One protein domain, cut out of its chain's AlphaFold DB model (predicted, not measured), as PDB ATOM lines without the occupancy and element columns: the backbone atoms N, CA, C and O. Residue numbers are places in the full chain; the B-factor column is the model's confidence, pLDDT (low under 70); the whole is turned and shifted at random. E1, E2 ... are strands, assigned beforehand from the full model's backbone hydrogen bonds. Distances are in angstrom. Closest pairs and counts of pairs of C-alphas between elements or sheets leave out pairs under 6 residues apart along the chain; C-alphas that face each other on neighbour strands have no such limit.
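What this domain is: This is residues 388 to 486 of the 694 residues of the protein "DOD-type homing endonuclease domain-containing protein" of Bacteroidetes bacterium 4572_77 (UniProt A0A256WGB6). With little regular structure, short strands string out lengthwise: hairpins E1-E2 and E3-E4 at one end, hairpin E5-E6 and antiparallel sheet E10-E7-E11 in the middle, hairpin E8-E9 at the other end. The 99 printed residues hold eleven named strands, E1 to E11 in order, and no named helix: all strand, 39 residues. The whole is only just loose, close to compact, radius of gyration of the C-alphas 15.6 A, spanning 50 by 33 by 23 A.

Where its parts are: Find C-alpha 388 at (483.802, 359.033, 387.043), where E1, 388 to 390, begins. Then read E2, 393 to 396; E3, 405 to 407; E4, 413 to 415; E5, 429 to 431; E6, 441 to 443; E7, 448 to 452, 12.5 A; E8, 454 to 456; E9, 462 to 464; E10, 469 to 472; and E11, 481 to 485, 13.7 A, ending at (487.493, 366.757, 377.827).

How they stand to each other: In the strongly twisted sheet, look for N 449 and O 471, 2.8 A, between E7 and E10, and N 452 and O 481, 2.8 A, between E7 and E11. E7 runs on into E8 at 52 degrees. The closest C-alphas of E1 and E3, Thr 390 and Val 406, are 4.2 A apart.

The domain as a whole: The printed part has no cut; residues 416 to 428 form the long link. Residues 437 to 438 are under pLDDT 70.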
ATOM      1  N   ILE A 388     482.563 358.836 387.793       88.81
ATOM      2  CA  ILE A 388     483.802 359.033 387.043       88.81
ATOM      3  C   ILE A 388     483.817 358.046 385.884       88.81
ATOM      4  O   ILE A 388     483.448 356.884 386.040       88.81
ATOM      5  N   LEU A 389     484.246 358.509 384.714       89.94
ATOM      6  CA  LEU A 389     484.389 357.647 383.550       89.94
ATOM      7  C   LEU A 389     485.725 356.903 383.611       89.94
ATOM      8  O   LEU A 389     486.792 357.523 383.619       89.94
ATOM      9  N   THR A 390     485.655 355.577 383.673       92.56
ATOM     10  CA  THR A 390     486.805 354.670 383.620       92.56
ATOM     11  C   THR A 390     486.848 353.945 382.277       92.56
ATOM     12  O   THR A 390     485.856 353.942 381.552       92.56
ATOM     13  N   ALA A 391     487.967 353.297 381.952       89.88
ATOM     14  CA  ALA A 391     488.087 352.482 380.740       89.88
ATOM     15  C   ALA A 391     487.083 351.310 380.693       89.88
ATOM     16  O   ALA A 391     486.789 350.804 379.618       89.88
ATOM     17  N   GLU A 392     486.533 350.912 381.845       89.00
ATOM     18  CA  GLU A 392     485.514 349.863 381.971       89.00
ATOM     19  C   GLU A 392     484.082 350.430 382.062       89.00
ATOM     20  O   GLU A 392     483.121 349.678 382.226       89.00
ATOM     21  N   GLY A 393     483.922 351.756 381.951       89.38
ATOM     22  CA  GLY A 393     482.649 352.470 382.061       89.38
ATOM     23  C   GLY A 393     482.555 353.393 383.280       89.38
ATOM     24  O   GLY A 393     483.539 353.657 383.979       89.38
ATOM     25  N   PHE A 394     481.361 353.933 383.530       90.25
ATOM     26  CA  PHE A 394     481.118 354.823 384.669       90.25
ATOM     27  C   PHE A 394     481.179 354.078 386.008       90.25
ATOM     28  O   PHE A 394     480.578 353.021 386.174       90.25
ATOM     29  N   LYS A 395     481.868 354.675 386.981       91.94
ATOM     30  CA  LYS A 395     482.039 354.161 388.344       91.94
ATOM     31  C   LYS A 395     481.923 355.312 389.336       91.94
ATOM     32  O   LYS A 395     482.412 356.402 389.041       91.94
ATOM     33  N   LYS A 396     481.319 355.120 390.511       92.06
ATOM     34  CA  LYS A 396     481.357 356.165 391.549       92.06
ATOM     35  C   LYS A 396     482.800 356.399 391.984       92.06
ATOM     36  O   LYS A 396     483.574 355.449 392.070       92.06
ATOM     37  N   ILE A 397     483.170 357.641 392.293       91.62
ATOM     38  CA  ILE A 397     484.548 357.974 392.675       91.62
ATOM     39  C   ILE A 397     485.013 357.192 393.907       91.62
ATOM     40  O   ILE A 397     486.179 356.817 393.970       91.62
ATOM     41  N   VAL A 398     484.104 356.908 394.846       92.38
ATOM     42  CA  VAL A 398     484.401 356.102 396.040       92.38
ATOM     43  C   VAL A 398     484.785 354.664 395.706       92.38
ATOM     44  O   VAL A 398     485.579 354.060 396.419       92.38
ATOM     45  N   ASP A 399     484.273 354.135 394.597       94.62
ATOM     46  CA  ASP A 399     484.555 352.768 394.186       94.62
ATOM     47  C   ASP A 399     485.845 352.689 393.352       94.62
ATOM     48  O   ASP A 399     486.351 351.589 393.138       94.62
ATOM     49  N   VAL A 400     486.388 353.809 392.853       94.12
ATOM     50  CA  VAL A 400     487.612 353.837 392.028       94.12
ATOM     51  C   VAL A 400     488.812 353.317 392.821       94.12
ATOM     52  O   VAL A 400     489.137 353.819 393.894       94.12
ATOM     53  N   SER A 401     489.514 352.344 392.245       94.75
ATOM     54  CA  SER A 401     490.634 351.645 392.876       94.75
ATOM     55  C   SER A 401     491.980 352.065 392.291       94.75
ATOM     56  O   SER A 401     492.082 352.549 391.162       94.75
ATOM     57  N   ILE A 402     493.058 351.823 393.045       94.50
ATOM     58  CA  ILE A 402     494.420 351.888 392.499       94.50
ATOM     59  C   ILE A 402     494.507 350.929 391.303       94.50
ATOM     60  O   ILE A 402     494.024 349.801 391.369       94.50
ATOM     61  N   ASN A 403     495.159 351.384 390.233       93.81
ATOM     62  CA  ASN A 403     495.273 350.750 388.916       93.81
ATOM     63  C   ASN A 403     494.069 350.873 387.975       93.81
ATOM     64  O   ASN A 403     494.249 350.588 386.788       93.81
ATOM     65  N   ASP A 404     492.914 351.373 388.425       95.19
ATOM     66  CA  ASP A 404     491.838 351.736 387.497       95.19
ATOM     67  C   ASP A 404     492.355 352.781 386.495       95.19
ATOM     68  O   ASP A 404     493.207 353.619 386.811       95.19
ATOM     69  N   LYS A 405     491.851 352.735 385.262       94.44
ATOM     70  CA  LYS A 405     492.154 353.730 384.233       94.44
ATOM     71  C   LYS A 405     491.001 354.720 384.143       94.44
ATOM     72  O   LYS A 405     489.912 354.333 383.739       94.44
ATOM     73  N   VAL A 406     491.233 355.978 384.504       92.81
ATOM     74  CA  VAL A 406     490.216 357.043 384.511       92.81
ATOM     75  C   VAL A 406     490.455 358.024 383.372       92.81
ATOM     76  O   VAL A 406     491.607 358.310 383.039       92.81
ATOM     77  N   LEU A 407     489.379 358.525 382.764       89.50
ATOM     78  CA  LEU A 407     489.488 359.541 381.722       89.50
ATOM     79  C   LEU A 407     490.064 360.819 382.332       89.50
ATOM     80  O   LEU A 407     489.519 361.380 383.285       89.50
ATOM     81  N   SER A 408     491.188 361.257 381.784       86.75
ATOM     82  CA  SER A 408     491.920 362.425 382.242       86.75
ATOM     83  C   SER A 408     491.506 363.684 381.474       86.75
ATOM     84  O   SER A 408     490.864 363.642 380.427       86.75
ATOM     85  N   ILE A 409     491.891 364.828 382.028       80.94
ATOM     86  CA  ILE A 409     491.699 366.178 381.484       80.94
ATOM     87  C   ILE A 409     492.234 366.354 380.054       80.94
ATOM     88  O   ILE A 409     491.725 367.170 379.300       80.94
ATOM     89  N   ASP A 410     493.246 365.578 379.673       80.56
ATOM     90  CA  ASP A 410     493.840 365.582 378.333       80.56
ATOM     91  C   ASP A 410     493.124 364.655 377.343       80.56
ATOM     92  O   ASP A 410     493.630 364.429 376.245       80.56
ATOM     93  N   GLY A 411     491.988 364.071 377.733       83.00
ATOM     94  CA  GLY A 411     491.210 363.208 376.858       83.00
ATOM     95  C   GLY A 411     491.704 361.772 376.727       83.00
ATOM     96  O   GLY A 411     491.208 361.049 375.862       83.00
ATOM     97  N   THR A 412     492.679 361.351 377.538       87.62
ATOM     98  CA  THR A 412     493.243 359.989 377.520       87.62
ATOM     99  C   THR A 412     492.961 359.239 378.817       87.62
ATOM    100  O   THR A 412     492.753 359.854 379.867       87.62
ATOM    101  N   TYR A 413     492.967 357.906 378.781       89.81
ATOM    102  CA  TYR A 413     492.847 357.113 380.000       89.81
ATOM    103  C   TYR A 413     494.177 357.035 380.760       89.81
ATOM    104  O   TYR A 413     495.189 356.549 380.252       89.81
ATOM    105  N   ARG A 414     494.172 357.448 382.033       91.06
ATOM    106  CA  ARG A 414     495.351 357.410 382.915       91.06
ATOM    107  C   ARG A 414     495.140 356.493 384.110       91.06
ATOM    108  O   ARG A 414     494.060 356.439 384.690       91.06
ATOM    109  N   ARG A 415     496.203 355.784 384.494       95.50
ATOM    110  CA  ARG A 415     496.195 354.860 385.634       95.50
ATOM    111  C   ARG A 415     496.162 355.623 386.960       95.50
ATOM    112  O   ARG A 415     497.005 356.488 387.197       95.50
ATOM    113  N   VAL A 416     495.250 355.245 387.847       91.75
ATOM    114  CA  VAL A 416     495.175 355.743 389.224       91.75
ATOM    115  C   VAL A 416     496.329 355.157 390.036       91.75
ATOM    116  O   VAL A 416     496.443 353.942 390.180       91.75
ATOM    117  N   LEU A 417     497.193 356.020 390.574       90.38
ATOM    118  CA  LEU A 417     498.325 355.608 391.417       90.38
ATOM    119  C   LEU A 417     497.975 355.595 392.907       90.38
ATOM    120  O   LEU A 417     498.559 354.835 393.673       90.38
ATOM    121  N   LYS A 418     497.047 356.462 393.320       87.12
ATOM    122  CA  LYS A 418     496.641 356.631 394.715       87.12
ATOM    123  C   LYS A 418     495.262 357.279 394.794       87.12
ATOM    124  O   LYS A 418     494.941 358.137 393.973       87.12
ATOM    125  N   THR A 419     494.491 356.901 395.806       85.38
ATOM    126  CA  THR A 419     493.215 357.521 396.173       85.38
ATOM    127  C   THR A 419     493.370 358.278 397.494       85.38
ATOM    128  O   THR A 419     494.236 357.958 398.310       85.38
ATOM    129  N   TRP A 420     492.574 359.330 397.677       81.50
ATOM    130  CA  TRP A 420     492.612 360.179 398.868       81.50
ATOM    131  C   TRP A 420     491.189 360.455 399.346       81.50
ATOM    132  O   TRP A 420     490.328 360.832 398.552       81.50
ATOM    133  N   GLU A 421     490.980 360.312 400.648       82.94
ATOM    134  CA  GLU A 421     489.730 360.575 401.357       82.94
ATOM    135  C   GLU A 421     489.999 361.579 402.479       82.94
ATOM    136  O   GLU A 421     491.094 361.615 403.042       82.94
ATOM    137  N   TYR A 422     489.005 362.406 402.802       78.69
ATOM    138  CA  TYR A 422     489.064 363.299 403.951       78.69
ATOM    139  C   TYR A 422     487.656 363.696 404.406       78.69
ATOM    140  O   TYR A 422     486.715 363.741 403.610       78.69
ATOM    141  N   ALA A 423     487.525 364.039 405.687       81.88
ATOM    142  CA  ALA A 423     486.305 364.628 406.219       81.88
ATOM    143  C   ALA A 423     486.168 366.082 405.738       81.88
ATOM    144  O   ALA A 423     487.054 366.910 405.956       81.88
ATOM    145  N   CYS A 424     485.045 366.396 405.099       78.12
ATOM    146  CA  CYS A 424     484.763 367.721 404.563       78.12
ATOM    147  C   CYS A 424     483.699 368.416 405.421       78.12
ATOM    148  O   CYS A 424     482.565 367.949 405.498       78.12
ATOM    149  N   ASN A 425     484.066 369.526 406.069       81.69
ATOM    150  CA  ASN A 425     483.162 370.344 406.884       81.69
ATOM    151  C   ASN A 425     482.824 371.671 406.177       81.69
ATOM    152  O   ASN A 425     482.936 372.753 406.750       81.69
ATOM    153  N   GLU A 426     482.478 371.593 404.891       81.88
ATOM    154  CA  GLU A 426     481.966 372.720 404.107       81.88
ATOM    155  C   GLU A 426     480.748 372.309 403.272       81.88
ATOM    156  O   GLU A 426     480.538 371.137 402.959       81.88
ATOM    157  N   ASN A 427     479.938 373.296 402.881       86.19
ATOM    158  CA  ASN A 427     478.836 373.072 401.952       86.19
ATOM    159  C   ASN A 427     479.383 372.857 400.537       86.19
ATOM    160  O   ASN A 427     479.994 373.762 399.961       86.19
ATOM    161  N   LEU A 428     479.112 371.682 399.965       89.06
ATOM    162  CA  LEU A 428     479.488 371.358 398.592       89.06
ATOM    163  C   LEU A 428     478.664 372.164 397.580       89.06
ATOM    164  O   LEU A 428     477.457 372.359 397.737       89.06
ATOM    165  N   MET A 429     479.319 372.577 396.498       89.88
ATOM    166  CA  MET A 429     478.668 373.143 395.321       89.88
ATOM    167  C   MET A 429     478.047 372.019 394.497       89.88
ATOM    168  O   MET A 429     478.651 370.960 394.350       89.88
ATOM    169  N   CYS A 430     476.870 372.254 393.918       90.88
ATOM    170  CA  CYS A 430     476.258 371.351 392.946       90.88
ATOM    171  C   CYS A 430     476.147 372.062 391.598       90.88
ATOM    172  O   CYS A 430     475.367 373.004 391.461       90.88
ATOM    173  N   ILE A 431     476.933 371.621 390.618       88.50
ATOM    174  CA  ILE A 431     476.892 372.153 389.255       88.50
ATOM    175  C   ILE A 431     475.920 371.308 388.446       88.50
ATOM    176  O   ILE A 431     476.137 370.112 388.251       88.50
ATOM    177  N   LYS A 432     474.859 371.936 387.950       87.44
ATOM    178  CA  LYS A 432     473.959 371.354 386.951       87.44
ATOM    179  C   LYS A 432     474.244 372.044 385.631       87.44
ATOM    180  O   LYS A 432     474.591 373.207 385.638       87.44
ATOM    181  N   SER A 433     474.135 371.345 384.514       82.06
ATOM    182  CA  SER A 433     474.264 371.951 383.187       82.06
ATOM    183  C   SER A 433     473.214 371.369 382.258       82.06
ATOM    184  O   SER A 433     472.668 370.296 382.526       82.06
ATOM    185  N   TYR A 434     472.912 372.080 381.173       76.06
ATOM    186  CA  TYR A 434     471.830 371.701 380.261       76.06
ATOM    187  C   TYR A 434     471.991 370.287 379.665       76.06
ATOM    188  O   TYR A 434     471.016 369.541 379.629       76.06
ATOM    189  N   TYR A 435     473.209 369.893 379.268       74.00
ATOM    190  CA  TYR A 435     473.531 368.526 378.820       74.00
ATOM    191  C   TYR A 435     474.287 367.697 379.880       74.00
ATOM    192  O   TYR A 435     474.979 366.734 379.552       74.00
ATOM    193  N   GLY A 436     474.183 368.072 381.158       70.88
ATOM    194  CA  GLY A 436     474.766 367.341 382.287       70.88
ATOM    195  C   GLY A 436     473.841 366.260 382.860       70.88
ATOM    196  O   GLY A 436     472.731 366.036 382.390       70.88
ATOM    197  N   ASN A 437     474.279 365.580 383.923       69.38
ATOM    198  CA  ASN A 437     473.392 364.680 384.674       69.38
ATOM    199  C   ASN A 437     472.353 365.493 385.462       69.38
ATOM    200  O   ASN A 437     472.712 366.477 386.108       69.38
ATOM    201  N   GLY A 438     471.091 365.052 385.488       63.47
ATOM    202  CA  GLY A 438     469.988 365.753 386.166       63.47
ATOM    203  C   GLY A 438     470.202 365.990 387.673       63.47
ATOM    204  O   GLY A 438     469.692 366.966 388.231       63.47
ATOM    205  N   GLY A 439     471.014 365.147 388.322       70.62
ATOM    206  CA  GLY A 439     471.442 365.306 389.718       70.62
ATOM    207  C   GLY A 439     472.540 366.356 389.949       70.62
ATOM    208  O   GLY A 439     472.717 366.801 391.083       70.62
ATOM    209  N   GLY A 440     473.226 366.799 388.890       82.94
ATOM    210  CA  GLY A 440     474.416 367.648 388.954       82.94
ATOM    211  C   GLY A 440     475.671 366.920 389.449       82.94
ATOM    212  O   GLY A 440     475.629 365.747 389.817       82.94
ATOM    213  N   ILE A 441     476.801 367.625 389.445       87.00
ATOM    214  CA  ILE A 441     478.073 367.170 390.021       87.00
ATOM    215  C   ILE A 441     478.282 367.924 391.332       87.00
ATOM    216  O   ILE A 441     478.227 369.156 391.346       87.00
ATOM    217  N   LYS A 442     478.513 367.191 392.425       90.69
ATOM    218  CA  LYS A 442     478.767 367.759 393.755       90.69
ATOM    219  C   LYS A 442     480.266 367.809 394.040       90.69
ATOM    220  O   LYS A 442     480.941 366.784 393.951       90.69
ATOM    221  N   LEU A 443     480.773 368.981 394.401       90.12
ATOM    222  CA  LEU A 443     482.210 369.241 394.518       90.12
ATOM    223  C   LEU A 443     482.535 370.375 395.494       90.12
ATOM    224  O   LEU A 443     481.674 371.191 395.826       90.12
ATOM    225  N   THR A 444     483.782 370.424 395.957       89.44
ATOM    226  CA  THR A 444     484.260 371.492 396.845       89.44
ATOM    227  C   THR A 444     484.342 372.835 396.131       89.44
ATOM    228  O   THR A 444     484.474 372.911 394.907       89.44
ATOM    229  N   ARG A 445     484.274 373.936 396.888       88.00
ATOM    230  CA  ARG A 445     484.218 375.295 396.303       88.00
ATOM    231  C   ARG A 445     485.477 375.672 395.518       88.00
ATOM    232  O   ARG A 445     485.437 376.564 394.675       88.00
ATOM    233  N   ASP A 446     486.595 375.028 395.803       84.81
ATOM    234  CA  ASP A 446     487.892 375.270 395.179       84.81
ATOM    235  C   ASP A 446     488.207 374.332 394.010       84.81
ATOM    236  O   ASP A 446     489.174 374.590 393.286       84.81
ATOM    237  N   HIS A 447     487.401 373.282 393.793       86.19
ATOM    238  CA  HIS A 447     487.584 372.402 392.646       86.19
ATOM    239  C   HIS A 447     487.499 373.219 391.359       86.19
ATOM    240  O   HIS A 447     486.575 374.013 391.164       86.19
ATOM    241  N   ARG A 448     488.496 373.054 390.490       87.06
ATOM    242  CA  ARG A 448     488.590 373.832 389.261       87.06
ATOM    243  C   ARG A 448     487.759 373.187 388.166       87.06
ATOM    244  O   ARG A 448     487.890 372.000 387.902       87.06
ATOM    245  N   VAL A 449     486.960 374.006 387.503       88.25
ATOM    246  CA  VAL A 449     486.083 373.626 386.401       88.25
ATOM    247  C   VAL A 449     486.496 374.418 385.169       88.25
ATOM    248  O   VAL A 449     486.744 375.624 385.256       88.25
ATOM    249  N   TRP A 450     486.594 373.738 384.029       89.38
ATOM    250  CA  TRP A 450     486.837 374.381 382.744       89.38
ATOM    251  C   TRP A 450     485.545 375.043 382.276       89.38
ATOM    252  O   TRP A 450     484.515 374.375 382.129       89.38
ATOM    253  N   CYS A 451     485.569 376.366 382.120       89.88
ATOM    254  CA  CYS A 451     484.366 377.141 381.850       89.88
ATOM    255  C   CYS A 451     484.624 378.407 381.028       89.88
ATOM    256  O   CYS A 451     485.752 378.884 380.929       89.88
ATOM    257  N   ILE A 452     483.549 378.968 380.476       88.94
ATOM    258  CA  ILE A 452     483.502 380.313 379.899       88.94
ATOM    259  C   ILE A 452     482.499 381.151 380.709       88.94
ATOM    260  O   ILE A 452     481.306 380.814 380.734       88.94
ATOM    261  N   PRO A 453     482.937 382.256 381.336       88.56
ATOM    262  CA  PRO A 453     482.055 383.285 381.871       88.56
ATOM    263  C   PRO A 453     481.135 383.871 380.799       88.56
ATOM    264  O   PRO A 453     481.577 384.214 379.700       88.56
ATOM    265  N   THR A 454     479.853 384.030 381.123       87.12
ATOM    266  CA  THR A 454     478.862 384.605 380.204       87.12
ATOM    267  C   THR A 454     478.033 385.699 380.872       87.12
ATOM    268  O   THR A 454     477.924 385.757 382.096       87.12
ATOM    269  N   TYR A 455     477.417 386.562 380.062       84.00
ATOM    270  CA  TYR A 455     476.387 387.499 380.515       84.00
ATOM    271  C   TYR A 455     475.081 387.286 379.751       84.00
ATOM    272  O   TYR A 455     475.078 386.948 378.564       84.00
ATOM    273  N   LYS A 456     473.954 387.509 380.431       85.06
ATOM    274  CA  LYS A 456     472.619 387.409 379.838       85.06
ATOM    275  C   LYS A 456     472.240 388.730 379.170       85.06
ATOM    276  O   LYS A 456     472.188 389.772 379.816       85.06
ATOM    277  N   THR A 457     471.963 388.689 377.873       82.19
ATOM    278  CA  THR A 457     471.445 389.841 377.119       82.19
ATOM    279  C   THR A 457     469.968 390.100 377.439       82.19
ATOM    280  O   THR A 457     469.271 389.217 377.939       82.19
ATOM    281  N   ALA A 458     469.454 391.285 377.087       79.00
ATOM    282  CA  ALA A 458     468.032 391.626 377.241       79.00
ATOM    283  C   ALA A 458     467.086 390.655 376.501       79.00
ATOM    284  O   ALA A 458     465.966 390.429 376.943       79.00
ATOM    285  N   ALA A 459     467.560 390.022 375.422       77.75
ATOM    286  CA  ALA A 459     466.838 388.987 374.681       77.75
ATOM    287  C   ALA A 459     466.882 387.595 375.351       77.75
ATOM    288  O   ALA A 459     466.416 386.615 374.778       77.75
ATOM    289  N   GLY A 460     467.486 387.471 376.537       75.12
ATOM    290  CA  GLY A 460     467.619 386.209 377.266       75.12
ATOM    291  C   GLY A 460     468.743 385.291 376.777       75.12
ATOM    292  O   GLY A 460     468.894 384.196 377.310       75.12
ATOM    293  N   ILE A 461     469.550 385.734 375.807       76.50
ATOM    294  CA  ILE A 461     470.650 384.964 375.213       76.50
ATOM    295  C   ILE A 461     471.935 385.197 376.013       76.50
ATOM    296  O   ILE A 461     472.282 386.352 376.274       76.50
ATOM    297  N   TYR A 462     472.659 384.129 376.356       78.31
ATOM    298  CA  TYR A 462     473.967 384.209 377.014       78.31
ATOM    299  C   TYR A 462     475.100 384.406 376.001       78.31
ATOM    300  O   TYR A 462     475.252 383.599 375.078       78.31
ATOM    301  N   LYS A 463     475.910 385.454 376.192       80.12
ATOM    302  CA  LYS A 463     477.098 385.763 375.380       80.12
ATOM    303  C   LYS A 463     478.385 385.585 376.184       80.12
ATOM    304  O   LYS A 463     478.412 385.903 377.370       80.12
ATOM    305  N   ASP A 464     479.423 385.099 375.511       85.12
ATOM    306  CA  ASP A 464     480.740 384.814 376.090       85.12
ATOM    307  C   ASP A 464     481.459 386.123 376.451       85.12
ATOM    308  O   ASP A 464     481.414 387.092 375.688       85.12
ATOM    309  N   ILE A 465     482.080 386.165 377.632       84.75
ATOM    310  CA  ILE A 465     482.847 387.323 378.124       84.75
ATOM    311  C   ILE A 465     484.343 387.148 377.831       84.75
ATOM    312  O   ILE A 465     485.052 388.133 377.637       84.75
ATOM    313  N   SER A 466     484.825 385.905 377.804       83.25
ATOM    314  CA  SER A 466     486.239 385.571 377.640       83.25
ATOM    315  C   SER A 466     486.433 384.251 376.898       83.25
ATOM    316  O   SER A 466     485.476 383.525 376.623       83.25
ATOM    317  N   GLU A 467     487.696 383.925 376.634       83.44
ATOM    318  CA  GLU A 467     488.126 382.570 376.285       83.44
ATOM    319  C   GLU A 467     487.898 381.583 377.454       83.44
ATOM    320  O   GLU A 467     487.763 382.023 378.608       83.44
ATOM    321  N   PRO A 468     487.856 380.262 377.178       84.44
ATOM    322  CA  PRO A 468     487.779 379.224 378.203       84.44
ATOM    323  C   PRO A 468     488.910 379.312 379.229       84.44
ATOM    324  O   PRO A 468     490.067 379.572 378.892       84.44
ATOM    325  N   MET A 469     488.582 379.067 380.496       84.75
ATOM    326  CA  MET A 469     489.543 379.108 381.591       84.75
ATOM    327  C   MET A 469     489.167 378.180 382.753       84.75
ATOM    328  O   MET A 469     488.001 377.841 382.968       84.75
ATOM    329  N   TRP A 470     490.169 377.794 383.550       87.06
ATOM    330  CA  TRP A 470     489.968 377.053 384.795       87.06
ATOM    331  C   TRP A 470     489.524 378.009 385.899       87.06
ATOM    332  O   TRP A 470     490.298 378.873 386.314       87.06
ATOM    333  N   MET A 471     488.316 377.816 386.428       87.25
ATOM    334  CA  MET A 471     487.800 378.595 387.557       87.25
ATOM    335  C   MET A 471     487.448 377.702 388.743       87.25
ATOM    336  O   MET A 471     486.922 376.609 388.539       87.25
ATOM    337  N   PRO A 472     487.683 378.147 389.989       89.06
ATOM    338  CA  PRO A 472     487.112 377.495 391.162       89.06
ATOM    339  C   PRO A 472     485.585 377.450 391.068       89.06
ATOM    340  O   PRO A 472     484.953 378.447 390.718       89.06
ATOM    341  N   ALA A 473     484.983 376.329 391.441       89.00
ATOM    342  CA  ALA A 473     483.539 376.136 391.380       89.00
ATOM    343  C   ALA A 473     482.736 377.173 392.170       89.00
ATOM    344  O   ALA A 473     481.668 377.597 391.740       89.00
ATOM    345  N   GLY A 474     483.264 377.631 393.305       87.75
ATOM    346  CA  GLY A 474     482.661 378.678 394.126       87.75
ATOM    347  C   GLY A 474     482.637 380.061 393.468       87.75
ATOM    348  O   GLY A 474     481.977 380.948 394.002       87.75
ATOM    349  N   ALA A 475     483.340 380.247 392.345       89.06
ATOM    350  CA  ALA A 475     483.329 381.465 391.539       89.06
ATOM    351  C   ALA A 475     482.420 381.364 390.298       89.06
ATOM    352  O   ALA A 475     482.272 382.351 389.575       89.06
ATOM    353  N   LEU A 476     481.824 380.195 390.032       89.81
ATOM    354  CA  LEU A 476     480.881 380.024 388.929       89.81
ATOM    355  C   LEU A 476     479.565 380.750 389.218       89.81
ATOM    356  O   LEU A 476     479.099 380.807 390.358       89.81
ATOM    357  N   GLN A 477     478.949 381.277 388.162       88.06
ATOM    358  CA  GLN A 477     477.631 381.899 388.209       88.06
ATOM    359  C   GLN A 477     476.680 381.183 387.252       88.06
ATOM    360  O   GLN A 477     477.102 380.641 386.228       88.06
ATOM    361  N   VAL A 478     475.386 381.213 387.573       86.81
ATOM    362  CA  VAL A 478     474.343 380.664 386.698       86.81
ATOM    363  C   VAL A 478     474.417 381.343 385.329       86.81
ATOM    364  O   VAL A 478     474.438 382.569 385.233       86.81
ATOM    365  N   GLY A 479     474.450 380.538 384.270       83.88
ATOM    366  CA  GLY A 479     474.623 380.975 382.888       83.88
ATOM    367  C   GLY A 479     476.009 380.695 382.306       83.88
ATOM    368  O   GLY A 479     476.136 380.614 381.076       83.88
ATOM    369  N   TYR A 480     477.038 380.517 383.143       89.94
ATOM    370  CA  TYR A 480     478.399 380.223 382.678       89.94
ATOM    371  C   TYR A 480     478.428 378.889 381.944       89.94
ATOM    372  O   TYR A 480     477.720 377.963 382.308       89.94
ATOM    373  N   ARG A 481     479.223 378.770 380.885       86.62
ATOM    374  CA  ARG A 481     479.292 377.527 380.104       86.62
ATOM    375  C   ARG A 481     480.371 376.629 380.679       86.62
ATOM    376  O   ARG A 481     481.478 377.104 380.891       86.62
ATOM    377  N   VAL A 482     480.065 375.358 380.911       87.50
ATOM    378  CA  VAL A 482     481.014 374.366 381.449       87.50
ATOM    379  C   VAL A 482     481.322 373.284 380.417       87.50
ATOM    380  O   VAL A 482     480.544 373.078 379.482       87.50
ATOM    381  N   PHE A 483     482.459 372.610 380.571       83.62
ATOM    382  CA  PHE A 483     483.037 371.752 379.536       83.62
ATOM    383  C   PHE A 483     483.468 370.371 380.059       83.62
ATOM    384  O   PHE A 483     483.711 370.201 381.254       83.62
ATOM    385  N   LEU A 484     483.598 369.405 379.145       79.00
ATOM    386  CA  LEU A 484     484.223 368.088 379.354       79.00
ATOM    387  C   LEU A 484     485.397 367.889 378.394       79.00
ATOM    388  O   LEU A 484     485.357 368.452 377.303       79.00
ATOM    389  N   PRO A 485     486.411 367.083 378.751       78.12
ATOM    390  CA  PRO A 485     487.493 366.757 377.827       78.12
ATOM    391  C   PRO A 485     486.977 365.964 376.617       78.12
ATOM    392  O   PRO A 485     486.090 365.115 376.747       78.12
ATOM    393  N   ASN A 486     487.547 366.227 375.443       78.19
ATOM    394  CA  ASN A 486     487.352 365.417 374.243       78.19
ATOM    395  C   ASN A 486     488.106 364.103 374.400       78.19
ATOM    396  O   ASN A 486     489.205 364.082 374.941       78.19
TER     397      ASN A 486